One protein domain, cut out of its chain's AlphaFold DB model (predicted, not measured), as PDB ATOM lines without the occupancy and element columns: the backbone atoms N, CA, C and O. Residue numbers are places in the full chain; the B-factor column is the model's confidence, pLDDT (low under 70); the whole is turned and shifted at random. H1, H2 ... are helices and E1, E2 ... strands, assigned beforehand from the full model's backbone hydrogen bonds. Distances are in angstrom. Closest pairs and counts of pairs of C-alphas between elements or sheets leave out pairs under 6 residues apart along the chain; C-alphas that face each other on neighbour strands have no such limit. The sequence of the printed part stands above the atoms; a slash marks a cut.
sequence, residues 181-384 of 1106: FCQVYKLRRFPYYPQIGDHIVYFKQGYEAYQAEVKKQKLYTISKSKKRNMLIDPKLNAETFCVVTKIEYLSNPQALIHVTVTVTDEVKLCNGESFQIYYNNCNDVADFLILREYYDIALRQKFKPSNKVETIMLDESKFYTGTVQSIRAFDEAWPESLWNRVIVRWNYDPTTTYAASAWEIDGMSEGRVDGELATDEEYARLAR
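What this domain is: This is residues 181 to 384 of the 1106 residues of the protein "Bromo domain-containing protein" of Rhabditophanes sp. KR3021 (UniProt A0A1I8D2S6). Two lobes sit side by side: a strongly twisted sheet of E1 to E5 with H1 over one edge strand, and a smaller curled sheet of E6 to E9, like part of a barrel, which the stretch after E9 crosses before pairing with E6. H3, at the edge of the first lobe, leads through a short link into E6 of the second, and H4 lies beside the second sheet close to the last printed residue, 384. The printed part has 204 residues in the order E1 H1 H2 E2 E3 E4 E5 H3 E6 E7 E8 E9 H4, mixed in class, with under half, 94, in named elements. The sheets, E4 - E3 - E2 - E1 - E5 and E6 - E7 - E8 - E9, are antiparallel. The whole is compact, with a radius of gyration of the C-alphas of 17.5 A and spans of 51 by 38 by 32 A.

How they stand to each other: In the larger sheet E2, residues 239 to 250, bends by 81 degrees at residue 243. E1, residues 199 to 203, pairs with E2 through N 202 and O 240, 2.8 A. E3, residues 256 to 263, forms a hairpin with E2, with N 258 and O 248 at 2.8 A. E4, residues 274 to 279, forms another with E3, with N 259 and O 277 at 2.8 A. E5, residues 289 to 291, pairs with E1, with N 201 and O 290 at 2.8 A. H1, residues 204 to 217, is on this sheet and over E4, but only just over that strand alone: 6 of its C-alphas fall on E4 and 2 on E5. H2, residues 226 to 229, only grazes the sheet; its closest C-alphas to E4 are Asn 229 and Gln 276, 6.4 A. H3, residues 292 to 301, is on the sheet but over none of its strands; the closest C-alphas of E1 and H3 are Ile 200 and Arg 292, 4.9 A. In the other sheet E6, residues 308 to 313, and E7, residues 318 to 327, form a hairpin, with N 309 and O 322 at 2.9 A. E7 bends by 60 degrees at residue 324. E8, residues 342 to 346, pairs with E7, with N 325 and O 343 at 2.8 A, and with E9, residues 354 to 356, with N 354 and O 344 at 2.8 A. Residues 362 to 363 pair antiparallel with 309 to 310. H4, residues 376 to 383, is only just not on this sheet, with 4 pairs of C-alphas within 10 A. Each O i to N i+4 pair is within hydrogen-bond range in H3 and H4, against 9 of 10 in H1; H2 is too short for one.

Where its parts are: E1 begins at C-alpha 199, (13.981, 56.412, 24.057), and H4 ends at C-alpha 383, (0.211, 58.193, 29.799). From first to last C-alpha E2 measures 26.6 A, E7 24.7 A, E3 22.0 A and H1 20.2 A.

The domain as a whole: The two C-alphas farthest apart, Lys 224 and Gly 367, are 53.3 A apart. The printed part has no cut. The links E7 to E8 and E9 to H4 are long. The mean pLDDT of the printed part is 79.5, with 38 residues under 70, among them 221 to 235 and 264 to 273.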
ATOM      1  N   PHE A 181      -5.359  58.479  12.807       71.25
ATOM      2  CA  PHE A 181      -3.977  58.632  13.284       71.25
ATOM      3  C   PHE A 181      -3.451  60.072  13.155       71.25
ATOM      4  O   PHE A 181      -2.681  60.508  14.005       71.25
ATOM      5  N   CYS A 182      -3.888  60.830  12.144       71.31
ATOM      6  CA  CYS A 182      -3.518  62.237  11.981       71.31
ATOM      7  C   CYS A 182      -4.142  63.091  13.092       71.31
ATOM      8  O   CYS A 182      -3.484  63.962  13.651       71.31
ATOM      9  N   GLN A 183      -5.386  62.778  13.468       77.00
ATOM     10  CA  GLN A 183      -6.191  63.531  14.435       77.00
ATOM     11  C   GLN A 183      -5.821  63.261  15.909       77.00
ATOM     12  O   GLN A 183      -6.470  63.782  16.813       77.00
ATOM     13  N   VAL A 184      -4.786  62.460  16.205       82.75
ATOM     14  CA  VAL A 184      -4.393  62.162  17.594       82.75
ATOM     15  C   VAL A 184      -3.755  63.390  18.251       82.75
ATOM     16  O   VAL A 184      -2.671  63.820  17.856       82.75
ATOM     17  N   TYR A 185      -4.403  63.917  19.295       86.12
ATOM     18  CA  TYR A 185      -3.884  65.008  20.136       86.12
ATOM     19  C   TYR A 185      -3.773  64.651  21.630       86.12
ATOM     20  O   TYR A 185      -2.962  65.238  22.342       86.12
ATOM     21  N   LYS A 186      -4.534  63.660  22.118       81.94
ATOM     22  CA  LYS A 186      -4.414  63.126  23.487       81.94
ATOM     23  C   LYS A 186      -3.331  62.047  23.544       81.94
ATOM     24  O   LYS A 186      -3.400  61.068  22.803       81.94
ATOM     25  N   LEU A 187      -2.365  62.182  24.455       78.69
ATOM     26  CA  LEU A 187      -1.372  61.132  24.687       78.69
ATOM     27  C   LEU A 187      -2.014  59.926  25.396       78.69
ATOM     28  O   LEU A 187      -2.702  60.082  26.404       78.69
ATOM     29  N   ARG A 188      -1.759  58.714  24.891       78.19
ATOM     30  CA  ARG A 188      -2.137  57.438  25.522       78.19
ATOM     31  C   ARG A 188      -0.888  56.575  25.736       78.19
ATOM     32  O   ARG A 188       0.111  56.739  25.042       78.19
ATOM     33  N   ARG A 189      -0.947  55.643  26.696       79.50
ATOM     34  CA  ARG A 189       0.117  54.646  26.939       79.50
ATOM     35  C   ARG A 189       0.224  53.641  25.787       79.50
ATOM     36  O   ARG A 189       1.333  53.314  25.382       79.50
ATOM     37  N   PHE A 190      -0.930  53.224  25.261       76.75
ATOM     38  CA  PHE A 190      -1.113  52.398  24.062       76.75
ATOM     39  C   PHE A 190      -2.319  52.938  23.258       76.75
ATOM     40  O   PHE A 190      -3.240  53.482  23.882       76.75
ATOM     41  N   PRO A 191      -2.362  52.798  21.919       78.38
ATOM     42  CA  PRO A 191      -1.267  52.331  21.069       78.38
ATOM     43  C   PRO A 191      -0.092  53.324  21.082       78.38
ATOM     44  O   PRO A 191      -0.299  54.529  21.246       78.38
ATOM     45  N   TYR A 192       1.141  52.839  20.940       84.81
ATOM     46  CA  TYR A 192       2.320  53.711  20.928       84.81
ATOM     47  C   TYR A 192       2.354  54.614  19.681       84.81
ATOM     48  O   TYR A 192       2.481  54.143  18.552       84.81
ATOM     49  N   TYR A 193       2.283  55.933  19.900       86.06
ATOM     50  CA  TYR A 193       2.475  56.949  18.863       86.06
ATOM     51  C   TYR A 193       3.919  57.488  18.909       86.06
ATOM     52  O   TYR A 193       4.297  58.095  19.921       86.06
ATOM     53  N   PRO A 194       4.732  57.299  17.853       88.19
ATOM     54  CA  PRO A 194       6.150  57.640  17.873       88.19
ATOM     55  C   PRO A 194       6.400  59.144  17.734       88.19
ATOM     56  O   PRO A 194       5.705  59.842  17.000       88.19
ATOM     57  N   GLN A 195       7.435  59.634  18.415       89.94
ATOM     58  CA  GLN A 195       7.952  60.999  18.306       89.94
ATOM     59  C   GLN A 195       9.476  60.964  18.112       89.94
ATOM     60  O   GLN A 195      10.152  60.027  18.544       89.94
ATOM     61  N   ILE A 196      10.035  61.968  17.428       86.94
ATOM     62  CA  ILE A 196      11.485  62.038  17.189       86.94
ATOM     63  C   ILE A 196      12.217  62.264  18.520       86.94
ATOM     64  O   ILE A 196      11.824  63.110  19.322       86.94
ATOM     65  N   GLY A 197      13.278  61.485  18.745       83.38
ATOM     66  CA  GLY A 197      14.059  61.475  19.982       83.38
ATOM     67  C   GLY A 197      13.613  60.447  21.027       83.38
ATOM     68  O   GLY A 197      14.355  60.222  21.976       83.38
ATOM     69  N   ASP A 198      12.461  59.784  20.867       88.06
ATOM     70  CA  ASP A 198      11.954  58.817  21.856       88.06
ATOM     71  C   ASP A 198      12.978  57.725  22.216       88.06
ATOM     72  O   ASP A 198      13.466  57.000  21.343       88.06
ATOM     73  N   HIS A 199      13.232  57.547  23.518       85.75
ATOM     74  CA  HIS A 199      13.981  56.412  24.057       85.75
ATOM     75  C   HIS A 199      13.041  55.199  24.149       85.75
ATOM     76  O   HIS A 199      12.089  55.201  24.930       85.75
ATOM     77  N   ILE A 200      13.297  54.147  23.370       89.94
ATOM     78  CA  ILE A 200      12.422  52.967  23.287       89.94
ATOM     79  C   ILE A 200      13.159  51.646  23.508       89.94
ATOM     80  O   ILE A 200      14.360  51.504  23.273       89.94
ATOM     81  N   VAL A 201      12.389  50.638  23.905       89.44
ATOM     82  CA  VAL A 201      12.764  49.229  23.937       89.44
ATOM     83  C   VAL A 201      12.032  48.518  22.803       89.44
ATOM     84  O   VAL A 201      10.803  48.422  22.795       89.44
ATOM     85  N   TYR A 202      12.794  48.030  21.829       89.88
ATOM     86  CA  TYR A 202      12.298  47.206  20.731       89.88
ATOM     87  C   TYR A 202      12.237  45.733  21.150       89.88
ATOM     88  O   TYR A 202      13.254  45.144  21.531       89.88
ATOM     89  N   PHE A 203      11.055  45.126  21.021       89.12
ATOM     90  CA  PHE A 203      10.817  43.712  21.305       89.12
ATOM     91  C   PHE A 203      10.751  42.876  20.027       89.12
ATOM     92  O   PHE A 203       9.740  42.816  19.322       89.12
ATOM     93  N   LYS A 204      11.828  42.131  19.776       86.44
ATOM     94  CA  LYS A 204      11.982  41.236  18.621       86.44
ATOM     95  C   LYS A 204      10.857  40.203  18.514       86.44
ATOM     96  O   LYS A 204      10.331  39.970  17.431       86.44
ATOM     97  N   GLN A 205      10.455  39.632  19.648       88.12
ATOM     98  CA  GLN A 205       9.395  38.619  19.737       88.12
ATOM     99  C   GLN A 205       8.013  39.184  19.361       88.12
ATOM    100  O   GLN A 205       7.202  38.476  18.765       88.12
ATOM    101  N   GLY A 206       7.765  40.463  19.658       88.38
ATOM    102  CA  GLY A 206       6.536  41.156  19.278       88.38
ATOM    103  C   GLY A 206       6.487  41.511  17.799       88.38
ATOM    104  O   GLY A 206       5.495  41.219  17.135       88.38
ATOM    105  N   TYR A 207       7.587  42.013  17.231       88.25
ATOM    106  CA  TYR A 207       7.651  42.270  15.790       88.25
ATOM    107  C   TYR A 207       7.578  40.976  14.954       88.25
ATOM    108  O   TYR A 207       7.004  40.976  13.864       88.25
ATOM    109  N   GLU A 208       8.080  39.843  15.463       87.38
ATOM    110  CA  GLU A 208       7.863  38.523  14.848       87.38
ATOM    111  C   GLU A 208       6.379  38.109  14.857       87.38
ATOM    112  O   GLU A 208       5.894  37.578  13.852       87.38
ATOM    113  N   ALA A 209       5.640  38.398  15.936       85.94
ATOM    114  CA  ALA A 209       4.196  38.170  16.019       85.94
ATOM    115  C   ALA A 209       3.409  39.096  15.072       85.94
ATOM    116  O   ALA A 209       2.629  38.600  14.257       85.94
ATOM    117  N   TYR A 210       3.693  40.403  15.087       87.50
ATOM    118  CA  TYR A 210       3.151  41.390  14.145       87.50
ATOM    119  C   TYR A 210       3.341  40.937  12.691       87.50
ATOM    120  O   TYR A 210       2.393  40.802  11.917       87.50
ATOM    121  N   GLN A 211       4.575  40.581  12.325       84.19
ATOM    122  CA  GLN A 211       4.889  40.082  10.993       84.19
ATOM    123  C   GLN A 211       4.186  38.764  10.640       84.19
ATOM    124  O   GLN A 211       4.029  38.482   9.449       84.19
ATOM    125  N   ALA A 212       3.833  37.916  11.606       84.56
ATOM    126  CA  ALA A 212       3.059  36.704  11.355       84.56
ATOM    127  C   ALA A 212       1.580  37.034  11.101       84.56
ATOM    128  O   ALA A 212       0.981  36.474  10.180       84.56
ATOM    129  N   GLU A 213       1.024  37.983  11.854       83.94
ATOM    130  CA  GLU A 213      -0.378  38.380  11.758       83.94
ATOM    131  C   GLU A 213      -0.667  39.185  10.480       83.94
ATOM    132  O   GLU A 213      -1.564  38.816   9.721       83.94
ATOM    133  N   VAL A 214       0.195  40.143  10.110       81.44
ATOM    134  CA  VAL A 214       0.153  40.842   8.805       81.44
ATOM    135  C   VAL A 214       0.142  39.851   7.630       81.44
ATOM    136  O   VAL A 214      -0.590  40.036   6.656       81.44
ATOM    137  N   LYS A 215       0.911  38.753   7.713       82.44
ATOM    138  CA  LYS A 215       0.949  37.692   6.681       82.44
ATOM    139  C   LYS A 215      -0.304  36.801   6.688       82.44
ATOM    140  O   LYS A 215      -0.628  36.228   5.649       82.44
ATOM    141  N   LYS A 216      -0.987  36.673   7.831       82.88
ATOM    142  CA  LYS A 216      -2.223  35.895   8.032       82.88
ATOM    143  C   LYS A 216      -3.465  36.663   7.568       82.88
ATOM    144  O   LYS A 216      -4.286  36.084   6.860       82.88
ATOM    145  N   GLN A 217      -3.562  37.949   7.903       79.19
ATOM    146  CA  GLN A 217      -4.657  38.843   7.506       79.19
ATOM    147  C   GLN A 217      -4.479  39.418   6.089       79.19
ATOM    148  O   GLN A 217      -5.464  39.726   5.428       79.19
ATOM    149  N   LYS A 218      -3.233  39.493   5.590       76.56
ATOM    150  CA  LYS A 218      -2.829  40.148   4.327       76.56
ATOM    151  C   LYS A 218      -3.024  41.673   4.305       76.56
ATOM    152  O   LYS A 218      -3.243  42.218   3.228       76.56
ATOM    153  N   LEU A 219      -2.889  42.345   5.454       69.31
ATOM    154  CA  LEU A 219      -3.127  43.792   5.604       69.31
ATOM    155  C   LEU A 219      -2.461  44.648   4.512       69.31
ATOM    156  O   LEU A 219      -3.056  45.612   4.048       69.31
ATOM    157  N   TYR A 220      -1.249  44.291   4.066       70.12
ATOM    158  CA  TYR A 220      -0.584  44.981   2.960       70.12
ATOM    159  C   TYR A 220       0.466  44.130   2.229       70.12
ATOM    160  O   TYR A 220       1.083  43.212   2.779       70.12
ATOM    161  N   THR A 221       0.716  44.461   0.955       59.12
ATOM    162  CA  THR A 221       1.680  43.743   0.101       59.12
ATOM    163  C   THR A 221       3.035  44.450   0.062       59.12
ATOM    164  O   THR A 221       3.350  45.199  -0.857       59.12
ATOM    165  N   ILE A 222       3.895  44.153   1.042       58.31
ATOM    166  CA  ILE A 222       5.279  44.662   1.071       58.31
ATOM    167  C   ILE A 222       6.025  44.242  -0.213       58.31
ATOM    168  O   ILE A 222       6.047  43.054  -0.564       58.31
ATOM    169  N   SER A 223       6.682  45.184  -0.893       58.44
ATOM    170  CA  SER A 223       7.452  44.922  -2.117       58.44
ATOM    171  C   SER A 223       8.653  43.989  -1.884       58.44
ATOM    172  O   SER A 223       9.140  43.827  -0.763       58.44
ATOM    173  N   LYS A 224       9.179  43.363  -2.950       56.47
ATOM    174  CA  LYS A 224      10.356  42.468  -2.858       56.47
ATOM    175  C   LYS A 224      11.631  43.190  -2.379       56.47
ATOM    176  O   LYS A 224      12.518  42.522  -1.854       56.47
ATOM    177  N   SER A 225      11.716  44.514  -2.541       53.06
ATOM    178  CA  SER A 225      12.795  45.353  -2.003       53.06
ATOM    179  C   SER A 225      12.578  45.668  -0.520       53.06
ATOM    180  O   SER A 225      13.404  45.247   0.286       53.06
ATOM    181  N   LYS A 226      11.447  46.285  -0.128       56.25
ATOM    182  CA  LYS A 226      11.146  46.595   1.290       56.25
ATOM    183  C   LYS A 226      11.154  45.332   2.179       56.25
ATOM    184  O   LYS A 226      11.598  45.385   3.321       56.25
ATOM    185  N   LYS A 227      10.815  44.152   1.632       58.38
ATOM    186  CA  LYS A 227      10.958  42.837   2.305       58.38
ATOM    187  C   LYS A 227      12.387  42.454   2.722       58.38
ATOM    188  O   LYS A 227      12.517  41.565   3.556       58.38
ATOM    189  N   ARG A 228      13.445  43.060   2.164       52.16
ATOM    190  CA  ARG A 228      14.820  42.891   2.677       52.16
ATOM    191  C   ARG A 228      15.110  43.797   3.866       52.16
ATOM    192  O   ARG A 228      15.792  43.351   4.777       52.16
ATOM    193  N   ASN A 229      14.580  45.016   3.869       51.56
ATOM    194  CA  ASN A 229      14.777  45.978   4.955       51.56
ATOM    195  C   ASN A 229      13.986  45.566   6.210       51.56
ATOM    196  O   ASN A 229      14.452  45.763   7.322       51.56
ATOM    197  N   MET A 230      12.843  44.892   6.034       57.88
ATOM    198  CA  MET A 230      12.054  44.281   7.118       57.88
ATOM    199  C   MET A 230      12.611  42.936   7.641       57.88
ATOM    200  O   MET A 230      11.906  42.218   8.359       57.88
ATOM    201  N   LEU A 231      13.841  42.545   7.279       59.31
ATOM    202  CA  LEU A 231      14.501  41.386   7.885       59.31
ATOM    203  C   LEU A 231      15.057  41.763   9.257       59.31
ATOM    204  O   LEU A 231      15.937  42.607   9.375       59.31
ATOM    205  N   ILE A 232      14.572  41.074  10.284       64.62
ATOM    206  CA  ILE A 232      15.056  41.209  11.656       64.62
ATOM    207  C   ILE A 232      16.511  40.731  11.715       64.62
ATOM    208  O   ILE A 232      16.787  39.568  11.402       64.62
ATOM    209  N   ASP A 233      17.438  41.599  12.131       65.88
ATOM    210  CA  ASP A 233      18.853  41.225  12.214       65.88
ATOM    211  C   ASP A 233      19.046  40.104  13.273       65.88
ATOM    212  O   ASP A 233      18.580  40.217  14.422       65.88
ATOM    213  N   PRO A 234      19.706  38.978  12.924       65.06
ATOM    214  CA  PRO A 234      20.008  37.908  13.870       65.06
ATOM    215  C   PRO A 234      20.917  38.330  15.044       65.06
ATOM    216  O   PRO A 234      20.879  37.652  16.066       65.06
ATOM    217  N   LYS A 235      21.683  39.430  14.943       65.62
ATOM    218  CA  LYS A 235      22.493  40.027  16.030       65.62
ATOM    219  C   LYS A 235      21.667  40.735  17.115       65.62
ATOM    220  O   LYS A 235      22.211  41.082  18.170       65.62
ATOM    221  N   LEU A 236      20.405  41.075  16.836       71.56
ATOM    222  CA  LEU A 236      19.545  41.761  17.802       71.56
ATOM    223  C   LEU A 236      19.073  40.776  18.877       71.56
ATOM    224  O   LEU A 236      18.650  39.656  18.562       71.56
ATOM    225  N   ASN A 237      19.152  41.225  20.129       73.69
ATOM    226  CA  ASN A 237      18.670  40.504  21.306       73.69
ATOM    227  C   ASN A 237      17.125  40.458  21.296       73.69
ATOM    228  O   ASN A 237      16.489  41.066  20.432       73.69
ATOM    229  N   ALA A 238      16.503  39.744  22.242       80.06
ATOM    230  CA  ALA A 238      15.040  39.773  22.396       80.06
ATOM    231  C   ALA A 238      14.500  41.189  22.674       80.06
ATOM    232  O   ALA A 238      13.452  41.562  22.150       80.06
ATOM    233  N   GLU A 239      15.261  41.953  23.455       86.25
ATOM    234  CA  GLU A 239      15.000  43.321  23.894       86.25
ATOM    235  C   GLU A 239      16.188  44.171  23.415       86.25
ATOM    236  O   GLU A 239      17.338  43.744  23.548       86.25
ATOM    237  N   THR A 240      15.962  45.323  22.783       84.31
ATOM    238  CA  THR A 240      17.047  46.222  22.342       84.31
ATOM    239  C   THR A 240      16.672  47.674  22.607       84.31
ATOM    240  O   THR A 240      15.613  48.117  22.171       84.31
ATOM    241  N   PHE A 241      17.544  48.403  23.303       84.38
ATOM    242  CA  PHE A 241      17.390  49.835  23.551       84.38
ATOM    243  C   PHE A 241      17.781  50.634  22.305       84.38
ATOM    244  O   PHE A 241      18.849  50.398  21.728       84.38
ATOM    245  N   CYS A 242      16.902  51.544  21.891       85.00
ATOM    246  CA  CYS A 242      17.058  52.368  20.699       85.00
ATOM    247  C   CYS A 242      16.534  53.795  20.929       85.00
ATOM    248  O   CYS A 242      15.705  54.027  21.807       85.00
ATOM    249  N   VAL A 243      16.952  54.722  20.068       85.19
ATOM    250  CA  VAL A 243      16.378  56.071  19.920       85.19
ATOM    251  C   VAL A 243      15.653  56.167  18.580       85.19
ATOM    252  O   VAL A 243      16.163  55.669  17.571       85.19
ATOM    253  N   VAL A 244      14.482  56.805  18.546       88.06
ATOM    254  CA  VAL A 244      13.767  57.126  17.298       88.06
ATOM    255  C   VAL A 244      14.463  58.285  16.579       88.06
ATOM    256  O   VAL A 244      14.450  59.417  17.062       88.06
ATOM    257  N   THR A 245      15.052  58.009  15.412       84.25
ATOM    258  CA  THR A 245      15.849  58.981  14.638       84.25
ATOM    259  C   THR A 245      15.181  59.445  13.344       84.25
ATOM    260  O   THR A 245      15.448  60.558  12.899       84.25
ATOM    261  N   LYS A 246      14.268  58.662  12.755       85.75
ATOM    262  CA  LYS A 246      13.382  59.139  11.676       85.75
ATOM    263  C   LYS A 246      11.998  58.508  11.776       85.75
ATOM    264  O   LYS A 246      11.886  57.323  12.090       85.75
ATOM    265  N   ILE A 247      10.966  59.272  11.428       88.06
ATOM    266  CA  ILE A 247       9.611  58.783  11.165       88.06
ATOM    267  C   ILE A 247       9.254  59.177   9.724       88.06
ATOM    268  O   ILE A 247       9.452  60.321   9.331       88.06
ATOM    269  N   GLU A 248       8.764  58.224   8.937       84.94
ATOM    270  CA  GLU A 248       8.140  58.426   7.628       84.94
ATOM    271  C   GLU A 248       6.727  57.834   7.686       84.94
ATOM    272  O   GLU A 248       6.542  56.710   8.165       84.94
ATOM    273  N   TYR A 249       5.739  58.545   7.153       83.12
ATOM    274  CA  TYR A 249       4.393  58.009   6.948       83.12
ATOM    275  C   TYR A 249       4.229  57.612   5.476       83.12
ATOM    276  O   TYR A 249       4.871  58.178   4.593       83.12
ATOM    277  N   LEU A 250       3.402  56.606   5.188       77.88
ATOM    278  CA  LEU A 250       3.192  56.110   3.826       77.88
ATOM    279  C   LEU A 250       1.721  56.259   3.424       77.88
ATOM    280  O   LEU A 250       0.843  55.719   4.094       77.88
ATOM    281  N   SER A 251       1.458  56.922   2.293       67.06
ATOM    282  CA  SER A 251       0.105  57.072   1.732       67.06
ATOM    283  C   SER A 251      -0.484  55.735   1.265       67.06
ATOM    284  O   SER A 251      -1.696  55.561   1.228       67.06
ATOM    285  N   ASN A 252       0.361  54.757   0.907       59.88
ATOM    286  CA  ASN A 252      -0.084  53.443   0.444       59.88
ATOM    287  C   ASN A 252       0.817  52.299   0.972       59.88
ATOM    288  O   ASN A 252       1.998  52.224   0.602       59.88
ATOM    289  N   PRO A 253       0.287  51.376   1.800       61.34
ATOM    290  CA  PRO A 253      -1.032  51.434   2.448       61.34
ATOM    291  C   PRO A 253      -1.113  52.612   3.436       61.34
ATOM    292  O   PRO A 253      -0.128  52.899   4.114       61.34
ATOM    293  N   GLN A 254      -2.282  53.247   3.536       60.19
ATOM    294  CA  GLN A 254      -2.531  54.317   4.508       60.19
ATOM    295  C   GLN A 254      -2.268  53.832   5.947       60.19
ATOM    296  O   GLN A 254      -2.448  52.653   6.262       60.19
ATOM    297  N   ALA A 255      -1.837  54.750   6.819       62.81
ATOM    298  CA  ALA A 255      -1.500  54.502   8.228       62.81
ATOM    299  C   ALA A 255      -0.363  53.481   8.495       62.81
ATOM    300  O   ALA A 255      -0.192  53.042   9.634       62.81
ATOM    301  N   LEU A 256       0.449  53.113   7.493       79.94
ATOM    302  CA  LEU A 256       1.686  52.356   7.720       79.94
ATOM    303  C   LEU A 256       2.839  53.306   8.058       79.94
ATOM    304  O   LEU A 256       3.369  53.998   7.187       79.94
ATOM    305  N   ILE A 257       3.256  53.279   9.321       85.00
ATOM    306  CA  ILE A 257       4.373  54.061   9.843       85.00
ATOM    307  C   ILE A 257       5.682  53.318   9.555       85.00
ATOM    308  O   ILE A 257       5.810  52.111   9.789       85.00
ATOM    309  N   HIS A 258       6.678  54.043   9.059       86.88
ATOM    310  CA  HIS A 258       8.053  53.586   8.925       86.88
ATOM    311  C   HIS A 258       8.938  54.372   9.895       86.88
ATOM    312  O   HIS A 258       9.175  55.562   9.719       86.88
ATOM    313  N   VAL A 259       9.446  53.698  10.923       88.38
ATOM    314  CA  VAL A 259      10.335  54.295  11.923       88.38
ATOM    315  C   VAL A 259      11.745  53.753  11.722       88.38
ATOM    316  O   VAL A 259      11.960  52.539  11.697       88.38
ATOM    317  N   THR A 260      12.718  54.654  11.590       87.12
ATOM    318  CA  THR A 260      14.141  54.320  11.692       87.12
ATOM    319  C   THR A 260      14.591  54.560  13.125       87.12
ATOM    320  O   THR A 260      14.328  55.618  13.700       87.12
ATOM    321  N   VAL A 261      15.248  53.555  13.703       86.19
ATOM    322  CA  VAL A 261      15.708  53.572  15.093       86.19
ATOM    323  C   VAL A 261      17.198  53.258  15.153       86.19
ATOM    324  O   VAL A 261      17.676  52.388  14.422       86.19
ATOM    325  N   THR A 262      17.930  53.937  16.032       81.75
ATOM    326  CA  THR A 262      19.376  53.755  16.227       81.75
ATOM    327  C   THR A 262      19.634  53.088  17.576       81.75
ATOM    328  O   THR A 262      19.110  53.538  18.590       81.75
ATOM    329  N   VAL A 263      20.406  51.996  17.601       78.31
ATOM    330  CA  VAL A 263      20.667  51.214  18.826       78.31
ATOM    331  C   VAL A 263      21.566  51.977  19.806       78.31
ATOM    332  O   VAL A 263      22.657  52.403  19.432       78.31
ATOM    333  N   THR A 264      21.146  52.060  21.072       68.62
ATOM    334  CA  THR A 264      21.878  52.706  22.183       68.62
ATOM    335  C   THR A 264      22.397  51.736  23.254       68.62
ATOM    336  O   THR A 264      23.033  52.167  24.209       68.62
ATOM    337  N   ASP A 265      22.185  50.423  23.085       60.16
ATOM    338  CA  ASP A 265      22.763  49.353  23.925       60.16
ATOM    339  C   ASP A 265      24.282  49.555  24.135       60.16
ATOM    340  O   ASP A 265      25.062  49.530  23.177       60.16
ATOM    341  N   GLU A 266      24.697  49.734  25.396       48.25
ATOM    342  CA  GLU A 266      26.047  50.150  25.816       48.25
ATOM    343  C   GLU A 266      27.190  49.300  25.237       48.25
ATOM    344  O   GLU A 266      28.321  49.763  25.086       48.25
ATOM    345  N   VAL A 267      26.913  48.034  24.905       41.91
ATOM    346  CA  VAL A 267      27.903  47.081  24.374       41.91
ATOM    347  C   VAL A 267      28.101  47.240  22.850       41.91
ATOM    348  O   VAL A 267      29.038  46.681  22.268       41.91
ATOM    349  N   LYS A 268      27.237  48.016  22.178       47.78
ATOM    350  CA  LYS A 268      27.138  48.139  20.711       47.78
ATOM    351  C   LYS A 268      27.389  49.547  20.146       47.78
ATOM    352  O   LYS A 268      27.360  49.685  18.924       47.78
ATOM    353  N   LEU A 269      27.714  50.547  20.978       42.56
ATOM    354  CA  LEU A 269      27.893  51.967  20.589       42.56
ATOM    355  C   LEU A 269      28.724  52.219  19.314       42.56
ATOM    356  O   LEU A 269      28.511  53.203  18.616       42.56
ATOM    357  N   CYS A 270      29.695  51.359  19.005       35.91
ATOM    358  CA  CYS A 270      30.741  51.642  18.017       35.91
ATOM    359  C   CYS A 270      30.340  51.436  16.543       35.91
ATOM    360  O   CYS A 270      31.180  51.653  15.673       35.91
ATOM    361  N   ASN A 271      29.103  51.005  16.257       38.25
ATOM    362  CA  ASN A 271      28.643  50.755  14.883       38.25
ATOM    363  C   ASN A 271      27.577  51.744  14.378       38.25
ATOM    364  O   ASN A 271      27.333  51.767  13.174       38.25
ATOM    365  N   GLY A 272      26.888  52.484  15.259       51.97
ATOM    366  CA  GLY A 272      25.729  53.305  14.870       51.97
ATOM    367  C   GLY A 272      24.632  52.515  14.130       51.97
ATOM    368  O   GLY A 272      23.988  53.051  13.230       51.97
ATOM    369  N   GLU A 273      24.466  51.221  14.451       65.56
ATOM    370  CA  GLU A 273      23.610  50.275  13.715       65.56
ATOM    371  C   GLU A 273      22.127  50.683  13.801       65.56
ATOM    372  O   GLU A 273      21.388  50.276  14.699       65.56
ATOM    373  N   SER A 274      21.703  51.510  12.844       76.62
ATOM    374  CA  SER A 274      20.315  51.929  12.660       76.62
ATOM    375  C   SER A 274      19.550  50.903  11.825       76.62
ATOM    376  O   SER A 274      20.086  50.363  10.854       76.62
ATOM    377  N   PHE A 275      18.292  50.636  12.175       78.88
ATOM    378  CA  PHE A 275      17.436  49.702  11.440       78.88
ATOM    379  C   PHE A 275      16.004  50.218  11.272       78.88
ATOM    380  O   PHE A 275      15.563  51.137  11.961       78.88
ATOM    381  N   GLN A 276      15.296  49.637  10.301       84.31
ATOM    382  CA  GLN A 276      13.989  50.099   9.835       84.31
ATOM    383  C   GLN A 276      12.864  49.187  10.328       84.31
ATOM    384  O   GLN A 276      12.885  47.970  10.120       84.31
ATOM    385  N   ILE A 277      11.854  49.791  10.945       86.38
ATOM    386  CA  ILE A 277      10.662  49.131  11.476       86.38
ATOM    387  C   ILE A 277       9.457  49.670  10.708       86.38
ATOM    388  O   ILE A 277       9.266  50.879  10.625       86.38
ATOM    389  N   TYR A 278       8.644  48.783  10.136       85.38
ATOM    390  CA  TYR A 278       7.426  49.161   9.414       85.38
ATOM    391  C   TYR A 278       6.228  48.544  10.124       85.38
ATOM    392  O   TYR A 278       6.121  47.312  10.154       85.38
ATOM    393  N   TYR A 279       5.344  49.372  10.679       84.56
ATOM    394  CA  TYR A 279       4.192  48.909  11.447       84.56
ATOM    395  C   TYR A 279       2.979  49.835  11.345       84.56
ATOM    396  O   TYR A 279       3.103  51.028  11.079       84.56
ATOM    397  N   ASN A 280       1.800  49.266  11.556       80.50
ATOM    398  CA  ASN A 280       0.570  49.985  11.857       80.50
ATOM    399  C   ASN A 280      -0.028  49.412  13.151       80.50
ATOM    400  O   ASN A 280       0.352  48.314  13.571       80.50
ATOM    401  N   ASN A 281      -0.966  50.129  13.778       72.81
ATOM    402  CA  ASN A 281      -1.757  49.539  14.859       72.81
ATOM    403  C   ASN A 281      -2.519  48.317  14.308       72.81
ATOM    404  O   ASN A 281      -3.103  48.387  13.224       72.81
ATOM    405  N   CYS A 282      -2.459  47.187  15.011       68.94
ATOM    406  CA  CYS A 282      -2.947  45.903  14.515       68.94
ATOM    407  C   CYS A 282      -3.600  45.101  15.641       68.94
ATOM    408  O   CYS A 282      -2.933  44.574  16.529       68.94
ATOM    409  N   ASN A 283      -4.923  44.983  15.568       64.19
ATOM    410  CA  ASN A 283      -5.729  44.228  16.521       64.19
ATOM    411  C   ASN A 283      -5.253  42.757  16.570       64.19
ATOM    412  O   ASN A 283      -4.778  42.212  15.571       64.19
ATOM    413  N   ASP A 284      -5.385  42.117  17.736       64.81
ATOM    414  CA  ASP A 284      -4.747  40.841  18.123       64.81
ATOM    415  C   ASP A 284      -3.201  40.871  18.304       64.81
ATOM    416  O   ASP A 284      -2.618  39.831  18.630       64.81
ATOM    417  N   VAL A 285      -2.512  42.015  18.153       71.69
ATOM    418  CA  VAL A 285      -1.049  42.130  18.350       71.69
ATOM    419  C   VAL A 285      -0.701  43.120  19.467       71.69
ATOM    420  O   VAL A 285      -1.073  44.285  19.418       71.69
ATOM    421  N   ALA A 286       0.059  42.656  20.463       76.31
ATOM    422  CA  ALA A 286       0.601  43.494  21.535       76.31
ATOM    423  C   ALA A 286       1.663  44.485  21.018       76.31
ATOM    424  O   ALA A 286       2.484  44.128  20.164       76.31
ATOM    425  N   ASP A 287       1.697  45.693  21.587       83.31
ATOM    426  CA  ASP A 287       2.693  46.713  21.243       83.31
ATOM    427  C   ASP A 287       4.117  46.240  21.574       83.31
ATOM    428  O   ASP A 287       4.389  45.692  22.645       83.31
ATOM    429  N   PHE A 288       5.037  46.455  20.628       88.50
ATOM    430  CA  PHE A 288       6.415  45.946  20.668       88.50
ATOM    431  C   PHE A 288       7.490  47.040  20.558       88.50
ATOM    432  O   PHE A 288       8.685  46.730  20.561       88.50
ATOM    433  N   LEU A 289       7.068  48.304  20.479       90.69
ATOM    434  CA  LEU A 289       7.894  49.493  20.672       90.69
ATOM    435  C   LEU A 289       7.413  50.157  21.960       90.69
ATOM    436  O   LEU A 289       6.307  50.684  22.006       90.69
ATOM    437  N   ILE A 290       8.210  50.066  23.022       90.44
ATOM    438  CA  ILE A 290       7.800  50.488  24.366       90.44
ATOM    439  C   ILE A 290       8.715  51.609  24.835       90.44
ATOM    440  O   ILE A 290       9.927  51.419  24.871       90.44
ATOM    441  N   LEU A 291       8.153  52.756  25.217       89.81
ATOM    442  CA  LEU A 291       8.915  53.856  25.817       89.81
ATOM    443  C   LEU A 291       9.695  53.362  27.051       89.81
ATOM    444  O   LEU A 291       9.166  52.607  27.879       89.81
ATOM    445  N   ARG A 292      10.980  53.734  27.141       86.12
ATOM    446  CA  ARG A 292      11.947  53.219  28.132       86.12
ATOM    447  C   ARG A 292      11.439  53.392  29.562       86.12
ATOM    448  O   ARG A 292      11.653  52.526  30.406       86.12
ATOM    449  N   GLU A 293      10.700  54.458  29.819       86.25
ATOM    450  CA  GLU A 293      10.142  54.818  31.113       86.25
ATOM    451  C   GLU A 293       9.000  53.874  31.520       86.25
ATOM    452  O   GLU A 293       8.949  53.456  32.678       86.25
ATOM    453  N   TYR A 294       8.141  53.445  30.582       88.00
ATOM    454  CA  TYR A 294       7.130  52.403  30.833       88.00
ATOM    455  C   TYR A 294       7.778  51.035  31.088       88.00
ATOM    456  O   TYR A 294       7.335  50.294  31.969       88.00
ATOM    457  N   TYR A 295       8.856  50.709  30.369       88.06
ATOM    458  CA  TYR A 295       9.641  49.496  30.609       88.06
ATOM    459  C   TYR A 295      10.310  49.512  31.999       88.06
ATOM    460  O   TYR A 295      10.195  48.549  32.764       88.06
ATOM    461  N   ASP A 296      10.910  50.636  32.396       85.44
ATOM    462  CA  ASP A 296      11.527  50.796  33.715       85.44
ATOM    463  C   ASP A 296      10.485  50.906  34.845       85.44
ATOM    464  O   ASP A 296      10.767  50.543  35.991       85.44
ATOM    465  N   ILE A 297       9.256  51.366  34.570       84.69
ATOM    466  CA  ILE A 297       8.099  51.213  35.474       84.69
ATOM    467  C   ILE A 297       7.764  49.723  35.645       84.69
ATOM    468  O   ILE A 297       7.718  49.242  36.780       84.69
ATOM    469  N   ALA A 298       7.603  48.970  34.554       85.88
ATOM    470  CA  ALA A 298       7.284  47.540  34.585       85.88
ATOM    471  C   ALA A 298       8.326  46.713  35.369       85.88
ATOM    472  O   ALA A 298       7.965  45.895  36.222       85.88
ATOM    473  N   LEU A 299       9.623  46.990  35.175       85.44
ATOM    474  CA  LEU A 299      10.720  46.403  35.960       85.44
ATOM    475  C   LEU A 299      10.621  46.696  37.467       85.44
ATOM    476  O   LEU A 299      11.031  45.869  38.291       85.44
ATOM    477  N   ARG A 300      10.086  47.862  37.852       85.94
ATOM    478  CA  ARG A 300       9.899  48.254  39.258       85.94
ATOM    479  C   ARG A 300       8.694  47.576  39.915       85.94
ATOM    480  O   ARG A 300       8.785  47.292  41.110       85.94
ATOM    481  N   GLN A 301       7.628  47.252  39.174       83.06
ATOM    482  CA  GLN A 301       6.409  46.642  39.741       83.06
ATOM    483  C   GLN A 301       6.643  45.244  40.348       83.06
ATOM    484  O   GLN A 301       5.979  44.880  41.318       83.06
ATOM    485  N   LYS A 302       7.618  44.474  39.832       82.88
ATOM    486  CA  LYS A 302       8.097  43.194  40.409       82.88
ATOM    487  C   LYS A 302       6.969  42.235  40.824       82.88
ATOM    488  O   LYS A 302       6.949  41.730  41.953       82.88
ATOM    489  N   PHE A 303       6.051  41.988  39.888       86.00
ATOM    490  CA  PHE A 303       4.899  41.103  40.060       86.00
ATOM    491  C   PHE A 303       5.266  39.740  40.668       86.00
ATOM    492  O   PHE A 303       6.347  39.188  40.451       86.00
ATOM    493  N   LYS A 304       4.315  39.167  41.403       88.50
ATOM    494  CA  LYS A 304       4.365  37.838  42.021       88.50
ATOM    495  C   LYS A 304       3.036  37.114  41.778       88.50
ATOM    496  O   LYS A 304       2.013  37.767  41.556       88.50
ATOM    497  N   PRO A 305       3.005  35.772  41.866       89.12
ATOM    498  CA  PRO A 305       1.750  35.035  41.955       89.12
ATOM    499  C   PRO A 305       0.840  35.600  43.058       89.12
ATOM    500  O   PRO A 305       1.317  35.997  44.122       89.12
ATOM    501  N   SER A 306      -0.463  35.622  42.789       88.81
ATOM    502  CA  SER A 306      -1.525  36.204  43.620       88.81
ATOM    503  C   SER A 306      -1.549  37.738  43.740       88.81
ATOM    504  O   SER A 306      -2.386  38.253  44.481       88.81
ATOM    505  N   ASN A 307      -0.722  38.500  43.009       91.69
ATOM    506  CA  ASN A 307      -0.976  39.941  42.858       91.69
ATOM    507  C   ASN A 307      -2.250  40.184  42.031       91.69
ATOM    508  O   ASN A 307      -2.462  39.522  41.013       91.69
ATOM    509  N   LYS A 308      -3.066  41.161  42.448       91.50
ATOM    510  CA  LYS A 308      -4.146  41.715  41.625       91.50
ATOM    511  C   LYS A 308      -3.595  42.768  40.664       91.50
ATOM    512  O   LYS A 308      -2.723  43.542  41.058       91.50
ATOM    513  N   VAL A 309      -4.123  42.801  39.448       92.06
ATOM    514  CA  VAL A 309      -3.706  43.716  38.377       92.06
ATOM    515  C   VAL A 309      -4.906  44.347  37.675       92.06
ATOM    516  O   VAL A 309      -5.978  43.739  37.636       92.06
ATOM    517  N   GLU A 310      -4.712  45.542  37.124       89.56
ATOM    518  CA  GLU A 310      -5.644  46.238  36.229       89.56
ATOM    519  C   GLU A 310      -5.002  46.489  34.851       89.56
ATOM    520  O   GLU A 310      -3.778  46.561  34.725       89.56
ATOM    521  N   THR A 311      -5.830  46.586  33.813       86.44
ATOM    522  CA  THR A 311      -5.470  47.047  32.460       86.44
ATOM    523  C   THR A 311      -6.669  47.766  31.836       86.44
ATOM    524  O   THR A 311      -7.791  47.569  32.306       86.44
ATOM    525  N   ILE A 312      -6.456  48.561  30.785       81.25
ATOM    526  CA  ILE A 312      -7.535  49.128  29.963       81.25
ATOM    527  C   ILE A 312      -7.529  48.419  28.607       81.25
ATOM    528  O   ILE A 312      -6.512  48.427  27.914       81.25
ATOM    529  N   MET A 313      -8.660  47.835  28.210       69.81
ATOM    530  CA  MET A 313      -8.827  47.277  26.862       69.81
ATOM    531  C   MET A 313      -9.344  48.373  25.924       69.81
ATOM    532  O   MET A 313     -10.437  48.902  26.139       69.81
ATOM    533  N   LEU A 314      -8.562  48.695  24.891       60.19
ATOM    534  CA  LEU A 314      -8.807  49.826  23.984       60.19
ATOM    535  C   LEU A 314     -10.152  49.727  23.243       60.19
ATOM    536  O   LEU A 314     -10.876  50.717  23.190       60.19
ATOM    537  N   ASP A 315     -10.517  48.535  22.763       59.81
ATOM    538  CA  ASP A 315     -11.750  48.267  21.999       59.81
ATOM    539  C   ASP A 315     -13.057  48.592  22.753       59.81
ATOM    540  O   ASP A 315     -14.108  48.739  22.133       59.81
ATOM    541  N   GLU A 316     -13.023  48.658  24.090       59.78
ATOM    542  CA  GLU A 316     -14.203  48.940  24.920       59.78
ATOM    543  C   GLU A 316     -14.022  50.142  25.868       59.78
ATOM    544  O   GLU A 316     -14.941  50.435  26.631       59.78
ATOM    545  N   SER A 317     -12.860  50.814  25.865       72.88
ATOM    546  CA  SER A 317     -12.485  51.871  26.829       72.88
ATOM    547  C   SER A 317     -12.771  51.515  28.301       72.88
ATOM    548  O   SER A 317     -13.194  52.360  29.090       72.88
ATOM    549  N   LYS A 318     -12.550  50.253  28.695       82.44
ATOM    550  CA  LYS A 318     -12.881  49.737  30.039       82.44
ATOM    551  C   LYS A 318     -11.687  49.170  30.780       82.44
ATOM    552  O   LYS A 318     -10.830  48.507  30.192       82.44
ATOM    553  N   PHE A 319     -11.710  49.351  32.096       84.75
ATOM    554  CA  PHE A 319     -10.846  48.640  33.019       84.75
ATOM    555  C   PHE A 319     -11.248  47.172  33.145       84.75
ATOM    556  O   PHE A 319     -12.400  46.840  33.431       84.75
ATOM    557  N   TYR A 320     -10.257  46.296  33.030       87.06
ATOM    558  CA  TYR A 320     -10.380  44.882  33.352       87.06
ATOM    559  C   TYR A 320      -9.391  44.506  34.446       87.06
ATOM    560  O   TYR A 320      -8.230  44.916  34.460       87.06
ATOM    561  N   THR A 321      -9.881  43.713  35.388       90.44
ATOM    562  CA  THR A 321      -9.203  43.354  36.627       90.44
ATOM    563  C   THR A 321      -8.897  41.862  36.641       90.44
ATOM    564  O   THR A 321      -9.658  41.026  36.148       90.44
ATOM    565  N   GLY A 322      -7.736  41.497  37.174       90.81
ATOM    566  CA  GLY A 322      -7.250  40.125  37.122       90.81
ATOM    567  C   GLY A 322      -6.319  39.771  38.268       90.81
ATOM    568  O   GLY A 322      -5.971  40.599  39.107       90.81
ATOM    569  N   THR A 323      -5.914  38.505  38.311       92.50
ATOM    570  CA  THR A 323      -4.942  37.984  39.278       92.50
ATOM    571  C   THR A 323      -3.804  37.279  38.549       92.50
ATOM    572  O   THR A 323      -4.037  36.403  37.714       92.50
ATOM    573  N   VAL A 324      -2.559  37.621  38.885       92.94
ATOM    574  CA  VAL A 324      -1.357  36.952  38.372       92.94
ATOM    575  C   VAL A 324      -1.316  35.520  38.905       92.94
ATOM    576  O   VAL A 324      -1.168  35.295  40.104       92.94
ATOM    577  N   GLN A 325      -1.425  34.526  38.026       92.19
ATOM    578  CA  GLN A 325      -1.346  33.113  38.400       92.19
ATOM    579  C   GLN A 325       0.102  32.607  38.437       92.19
ATOM    580  O   GLN A 325       0.456  31.803  39.296       92.19
ATOM    581  N   SER A 326       0.936  33.029  37.484       90.81
ATOM    582  CA  SER A 326       2.334  32.591  37.384       90.81
ATOM    583  C   SER A 326       3.152  33.545  36.519       90.81
ATOM    584  O   SER A 326       2.589  34.341  35.774       90.81
ATOM    585  N   ILE A 327       4.475  33.448  36.602       88.31
ATOM    586  CA  ILE A 327       5.415  34.209  35.773       88.31
ATOM    587  C   ILE A 327       6.342  33.187  35.119       88.31
ATOM    588  O   ILE A 327       6.890  32.326  35.809       88.31
ATOM    589  N   ARG A 328       6.469  33.235  33.792       88.00
ATOM    590  CA  ARG A 328       7.259  32.286  32.990       88.00
ATOM    591  C   ARG A 328       7.757  32.975  31.725       88.00
ATOM    592  O   ARG A 328       7.059  33.830  31.199       88.00
ATOM    593  N   ALA A 329       8.918  32.581  31.219       85.75
ATOM    594  CA  ALA A 329       9.385  33.067  29.924       85.75
ATOM    595  C   ALA A 329       8.419  32.661  28.797       85.75
ATOM    596  O   ALA A 329       7.851  31.563  28.828       85.75
ATOM    597  N   PHE A 330       8.254  33.534  27.801       84.38
ATOM    598  CA  PHE A 330       7.522  33.223  26.570       84.38
ATOM    599  C   PHE A 330       8.325  32.294  25.642       84.38
ATOM    600  O   PHE A 330       7.757  31.397  25.022       84.38
ATOM    601  N   ASP A 331       9.649  32.473  25.598       83.06
ATOM    602  CA  ASP A 331      10.597  31.666  24.823       83.06
ATOM    603  C   ASP A 331      11.721  31.153  25.736       83.06
ATOM    604  O   ASP A 331      12.330  31.921  26.483       83.06
ATOM    605  N   GLU A 332      12.023  29.857  25.659       82.88
ATOM    606  CA  GLU A 332      13.116  29.225  26.409       82.88
ATOM    607  C   GLU A 332      14.505  29.711  25.955       82.88
ATOM    608  O   GLU A 332      15.466  29.603  26.718       82.88
ATOM    609  N   ALA A 333      14.629  30.274  24.745       80.56
ATOM    610  CA  ALA A 333      15.867  30.896  24.273       80.56
ATOM    611  C   ALA A 333      16.173  32.244  24.957       80.56
ATOM    612  O   ALA A 333      17.338  32.641  25.018       80.56
ATOM    613  N   TRP A 334      15.155  32.925  25.495       81.69
ATOM    614  CA  TRP A 334      15.258  34.271  26.073       81.69
ATOM    615  C   TRP A 334      14.565  34.339  27.446       81.69
ATOM    616  O   TRP A 334      13.578  35.060  27.608       81.69
ATOM    617  N   PRO A 335      15.064  33.593  28.454       82.31
ATOM    618  CA  PRO A 335      14.345  33.344  29.705       82.31
ATOM    619  C   PRO A 335      14.094  34.588  30.570       82.31
ATOM    620  O   PRO A 335      13.207  34.557  31.423       82.31
ATOM    621  N   GLU A 336      14.852  35.669  30.359       81.31
ATOM    622  CA  GLU A 336      14.668  36.929  31.086       81.31
ATOM    623  C   GLU A 336      13.768  37.953  30.387       81.31
ATOM    624  O   GLU A 336      13.362  38.911  31.042       81.31
ATOM    625  N   SER A 337      13.396  37.747  29.117       85.62
ATOM    626  CA  SER A 337      12.581  38.729  28.388       85.62
ATOM    627  C   SER A 337      11.232  38.955  29.075       85.62
ATOM    628  O   SER A 337      10.550  37.999  29.463       85.62
ATOM    629  N   LEU A 338      10.842  40.220  29.230       85.25
ATOM    630  CA  LEU A 338       9.566  40.624  29.828       85.25
ATOM    631  C   LEU A 338       8.367  40.431  28.882       85.25
ATOM    632  O   LEU A 338       7.218  40.467  29.340       85.25
ATOM    633  N   TRP A 339       8.626  40.184  27.592       88.06
ATOM    634  CA  TRP A 339       7.610  39.922  26.571       88.06
ATOM    635  C   TRP A 339       6.687  38.769  26.974       88.06
ATOM    636  O   TRP A 339       7.135  37.630  27.120       88.06
ATOM    637  N   ASN A 340       5.388  39.049  27.135       87.94
ATOM    638  CA  ASN A 340       4.368  38.054  27.486       87.94
ATOM    639  C   ASN A 340       4.717  37.167  28.713       87.94
ATOM    640  O   ASN A 340       4.266  36.020  28.827       87.94
ATOM    641  N   ARG A 341       5.535  37.691  29.644       87.94
ATOM    642  CA  ARG A 341       6.124  36.945  30.777       87.94
ATOM    643  C   ARG A 341       5.139  36.707  31.933       87.94
ATOM    644  O   ARG A 341       5.335  35.789  32.740       87.94
ATOM    645  N   VAL A 342       4.090  37.526  32.054       89.56
ATOM    646  CA  VAL A 342       3.136  37.483  33.174       89.56
ATOM    647  C   VAL A 342       1.877  36.731  32.757       89.56
ATOM    648  O   VAL A 342       1.238  37.068  31.768       89.56
ATOM    649  N   ILE A 343       1.500  35.696  33.512       91.31
ATOM    650  CA  ILE A 343       0.302  34.902  33.228       91.31
ATOM    651  C   ILE A 343      -0.833  35.347  34.148       91.31
ATOM    652  O   ILE A 343      -0.857  34.991  35.330       91.31
ATOM    653  N   VAL A 344      -1.772  36.108  33.593       90.88
ATOM    654  CA  VAL A 344      -2.927  36.690  34.288       90.88
ATOM    655  C   VAL A 344      -4.170  35.822  34.073       90.88
ATOM    656  O   VAL A 344      -4.382  35.252  33.003       90.88
ATOM    657  N   ARG A 345      -5.016  35.716  35.097       92.06
ATOM    658  CA  ARG A 345      -6.409  35.275  34.971       92.06
ATOM    659  C   ARG A 345      -7.300  36.496  35.170       92.06
ATOM    660  O   ARG A 345      -7.288  37.065  36.260       92.06
ATOM    661  N   TRP A 346      -8.026  36.899  34.133       89.69
ATOM    662  CA  TRP A 346      -8.967  38.019  34.197       89.69
ATOM    663  C   TRP A 346     -10.277  37.602  34.873       89.69
ATOM    664  O   TRP A 346     -10.650  36.427  34.835       89.69
ATOM    665  N   ASN A 347     -10.974  38.554  35.488       87.56
ATOM    666  CA  ASN A 347     -12.222  38.291  36.204       87.56
ATOM    667  C   ASN A 347     -13.407  38.042  35.251       87.56
ATOM    668  O   ASN A 347     -14.242  37.191  35.555       87.56
ATOM    669  N   TYR A 348     -13.421  38.669  34.066       82.94
ATOM    670  CA  TYR A 348     -14.416  38.410  33.013       82.94
ATOM    671  C   TYR A 348     -14.351  36.986  32.421       82.94
ATOM    672  O   TYR A 348     -15.369  36.444  31.994       82.94
ATOM    673  N   ASP A 349     -13.167  36.357  32.399       81.56
ATOM    674  CA  ASP A 349     -12.980  34.962  31.974       81.56
ATOM    675  C   ASP A 349     -12.070  34.199  32.954       81.56
ATOM    676  O   ASP A 349     -10.884  33.967  32.682       81.56
ATOM    677  N   PRO A 350     -12.631  33.709  34.075       82.00
ATOM    678  CA  PRO A 350     -11.885  32.917  35.046       82.00
ATOM    679  C   PRO A 350     -11.536  31.510  34.523       82.00
ATOM    680  O   PRO A 350     -10.869  30.744  35.223       82.00
ATOM    681  N   THR A 351     -11.983  31.139  33.313       81.25
ATOM    682  CA  THR A 351     -11.773  29.814  32.706       81.25
ATOM    683  C   THR A 351     -10.511  29.740  31.838       81.25
ATOM    684  O   THR A 351     -10.130  28.650  31.386       81.25
ATOM    685  N   THR A 352      -9.850  30.874  31.598       84.75
ATOM    686  CA  THR A 352      -8.641  30.988  30.773       84.75
ATOM    687  C   THR A 352      -7.530  31.717  31.523       84.75
ATOM    688  O   THR A 352      -7.761  32.472  32.460       84.75
ATOM    689  N   THR A 353      -6.292  31.469  31.106       86.62
ATOM    690  CA  THR A 353      -5.120  32.232  31.535       86.62
ATOM    691  C   THR A 353      -4.474  32.864  30.320       86.62
ATOM    692  O   THR A 353      -4.206  32.166  29.337       86.62
ATOM    693  N   TYR A 354      -4.185  34.149  30.425       87.06
ATOM    694  CA  TYR A 354      -3.658  34.997  29.374       87.06
ATOM    695  C   TYR A 354      -2.190  35.287  29.644       87.06
ATOM    696  O   TYR A 354      -1.800  35.441  30.800       87.06
ATOM    697  N   ALA A 355      -1.377  35.313  28.593       86.94
ATOM    698  CA  ALA A 355      -0.073  35.945  28.680       86.94
ATOM    699  C   ALA A 355      -0.277  37.448  28.471       86.94
ATOM    700  O   ALA A 355      -1.064  37.837  27.611       86.94
ATOM    701  N   ALA A 356       0.383  38.242  29.303       86.81
ATOM    702  CA  ALA A 356       0.477  39.684  29.193       86.81
ATOM    703  C   ALA A 356       1.934  40.083  29.439       86.81
ATOM    704  O   ALA A 356       2.675  39.435  30.196       86.81
ATOM    705  N   SER A 357       2.362  41.139  28.775       88.38
ATOM    706  CA  SER A 357       3.673  41.748  28.934       88.38
ATOM    707  C   SER A 357       3.649  42.718  30.110       88.38
ATOM    708  O   SER A 357       2.614  43.286  30.456       88.38
ATOM    709  N   ALA A 358       4.792  42.903  30.767       84.44
ATOM    710  CA  ALA A 358       4.833  43.573  32.070       84.44
ATOM    711  C   ALA A 358       4.454  45.075  32.042       84.44
ATOM    712  O   ALA A 358       4.234  45.650  33.102       84.44
ATOM    713  N   TRP A 359       4.379  45.694  30.858       85.25
ATOM    714  CA  TRP A 359       3.944  47.080  30.632       85.25
ATOM    715  C   TRP A 359       2.461  47.219  30.251       85.25
ATOM    716  O   TRP A 359       1.947  48.333  30.280       85.25
ATOM    717  N   GLU A 360       1.764  46.131  29.912       85.88
ATOM    718  CA  GLU A 360       0.335  46.140  29.532       85.88
ATOM    719  C   GLU A 360      -0.593  46.117  30.760       85.88
ATOM    720  O   GLU A 360      -1.810  46.246  30.636       85.88
ATOM    721  N   ILE A 361      -0.025  45.918  31.950       87.94
ATOM    722  CA  ILE A 361      -0.733  45.709  33.213       87.94
ATOM    723  C   ILE A 361      -0.102  46.547  34.326       87.94
ATOM    724  O   ILE A 361       1.116  46.720  34.363       87.94
ATOM    725  N   ASP A 362      -0.924  47.002  35.265       87.88
ATOM    726  CA  ASP A 362      -0.493  47.699  36.477       87.88
ATOM    727  C   ASP A 362      -1.072  47.031  37.731       87.88
ATOM    728  O   ASP A 362      -1.980  46.201  37.656       87.88
ATOM    729  N   GLY A 363      -0.556  47.376  38.913       85.88
ATOM    730  CA  GLY A 363      -1.182  46.994  40.182       85.88
ATOM    731  C   GLY A 363      -2.598  47.571  40.315       85.88
ATOM    732  O   GLY A 363      -2.802  48.758  40.085       85.88
ATOM    733  N   MET A 364      -3.569  46.735  40.704       84.94
ATOM    734  CA  MET A 364      -4.977  47.142  40.841       84.94
ATOM    735  C   MET A 364      -5.149  48.300  41.839       84.94
ATOM    736  O   MET A 364      -4.722  48.187  42.991       84.94
ATOM    737  N   SER A 365      -5.826  49.368  41.411       82.12
ATOM    738  CA  SER A 365      -6.144  50.545  42.227       82.12
ATOM    739  C   SER A 365      -7.215  50.225  43.288       82.12
ATOM    740  O   SER A 365      -8.069  49.355  43.093       82.12
ATOM    741  N   GLU A 366      -7.195  50.919  44.433       76.81
ATOM    742  CA  GLU A 366      -8.227  50.736  45.467       76.81
ATOM    743  C   GLU A 366      -9.605  51.195  44.957       76.81
ATOM    744  O   GLU A 366      -9.726  52.237  44.321       76.81
ATOM    745  N   GLY A 367     -10.647  50.400  45.217       74.62
ATOM    746  CA  GLY A 367     -12.024  50.679  44.780       74.62
ATOM    747  C   GLY A 367     -12.387  50.241  43.352       74.62
ATOM    748  O   GLY A 367     -13.575  50.117  43.074       74.62
ATOM    749  N   ARG A 368     -11.403  49.940  42.489       81.69
ATOM    750  CA  ARG A 368     -11.591  49.597  41.063       81.69
ATOM    751  C   ARG A 368     -12.636  48.498  40.814       81.69
ATOM    752  O   ARG A 368     -12.553  47.421  41.417       81.69
ATOM    753  N   VAL A 369     -13.542  48.725  39.856       81.44
ATOM    754  CA  VAL A 369     -14.570  47.757  39.423       81.44
ATOM    755  C   VAL A 369     -14.209  47.123  38.065       81.44
ATOM    756  O   VAL A 369     -13.543  47.730  37.232       81.44
ATOM    757  N   ASP A 370     -14.613  45.867  37.846       82.38
ATOM    758  CA  ASP A 370     -14.401  45.142  36.580       82.38
ATOM    759  C   ASP A 370     -15.428  45.587  35.523       82.38
ATOM    760  O   ASP A 370     -16.630  45.544  35.785       82.38
ATOM    761  N   GLY A 371     -14.973  46.001  34.337       79.81
ATOM    762  CA  GLY A 371     -15.834  46.526  33.268       79.81
ATOM    763  C   GLY A 371     -16.247  47.997  33.433       79.81
ATOM    764  O   GLY A 371     -17.136  48.460  32.722       79.81
ATOM    765  N   GLU A 372     -15.619  48.724  34.359       84.06
ATOM    766  CA  GLU A 372     -15.784  50.168  34.563       84.06
ATOM    767  C   GLU A 372     -15.174  50.963  33.395       84.06
ATOM    768  O   GLU A 372     -14.085  50.626  32.927       84.06
ATOM    769  N   LEU A 373     -15.862  52.002  32.905       83.62
ATOM    770  CA  LEU A 373     -15.342  52.879  31.846       83.62
ATOM    771  C   LEU A 373     -14.143  53.684  32.361       83.62
ATOM    772  O   LEU A 373     -14.205  54.267  33.442       83.62
ATOM    773  N   ALA A 374     -13.068  53.733  31.577       82.62
ATOM    774  CA  ALA A 374     -11.881  54.514  31.891       82.62
ATOM    775  C   ALA A 374     -12.073  55.985  31.501       82.62
ATOM    776  O   ALA A 374     -12.450  56.298  30.371       82.62
ATOM    777  N   THR A 375     -11.784  56.894  32.430       84.69
ATOM    778  CA  THR A 375     -11.894  58.343  32.199       84.69
ATOM    779  C   THR A 375     -10.680  58.913  31.453       84.69
ATOM    780  O   THR A 375      -9.579  58.358  31.507       84.69
ATOM    781  N   ASP A 376     -10.847  60.069  30.796       78.12
ATOM    782  CA  ASP A 376      -9.735  60.828  30.189       78.12
ATOM    783  C   ASP A 376      -8.610  61.119  31.204       78.12
ATOM    784  O   ASP A 376      -7.428  61.021  30.869       78.12
ATOM    785  N   GLU A 377      -8.958  61.420  32.461       81.62
ATOM    786  CA  GLU A 377      -7.982  61.648  33.535       81.62
ATOM    787  C   GLU A 377      -7.155  60.395  33.850       81.62
ATOM    788  O   GLU A 377      -5.969  60.497  34.169       81.62
ATOM    789  N   GLU A 378      -7.739  59.202  33.730       83.19
ATOM    790  CA  GLU A 378      -7.052  57.933  33.966       83.19
ATOM    791  C   GLU A 378      -6.195  57.498  32.778       83.19
ATOM    792  O   GLU A 378      -5.084  57.004  32.992       83.19
ATOM    793  N   TYR A 379      -6.648  57.745  31.545       81.88
ATOM    794  CA  TYR A 379      -5.795  57.638  30.361       81.88
ATOM    795  C   TYR A 379      -4.588  58.576  30.485       81.88
ATOM    796  O   TYR A 379      -3.450  58.124  30.343       81.88
ATOM    797  N   ALA A 380      -4.806  59.842  30.854       80.44
ATOM    798  CA  ALA A 380      -3.737  60.805  31.103       80.44
ATOM    799  C   ALA A 380      -2.828  60.382  32.274       80.44
ATOM    800  O   ALA A 380      -1.610  60.504  32.176       80.44
ATOM    801  N   ARG A 381      -3.375  59.830  33.370       83.31
ATOM    802  CA  ARG A 381      -2.599  59.268  34.495       83.31
ATOM    803  C   ARG A 381      -1.646  58.171  34.026       83.31
ATOM    804  O   ARG A 381      -0.497  58.156  34.454       83.31
ATOM    805  N   LEU A 382      -2.121  57.257  33.178       81.50
ATOM    806  CA  LEU A 382      -1.333  56.132  32.669       81.50
ATOM    807  C   LEU A 382      -0.362  56.527  31.548       81.50
ATOM    808  O   LEU A 382       0.625  55.825  31.345       81.50
ATOM    809  N   ALA A 383      -0.637  57.628  30.845       81.94
ATOM    810  CA  ALA A 383       0.211  58.193  29.799       81.94
ATOM    811  C   ALA A 383       1.304  59.153  30.319       81.94
ATOM    812  O   ALA A 383       2.207  59.522  29.572       81.94
ATOM    813  N   ARG A 384       1.230  59.588  31.586       77.44
ATOM    814  CA  ARG A 384       2.219  60.496  32.186       77.44
ATOM    815  C   ARG A 384       3.575  59.813  32.357       77.44
ATOM    816  O   ARG A 384       3.713  58.832  33.086       77.44
TER     817      ARG A 384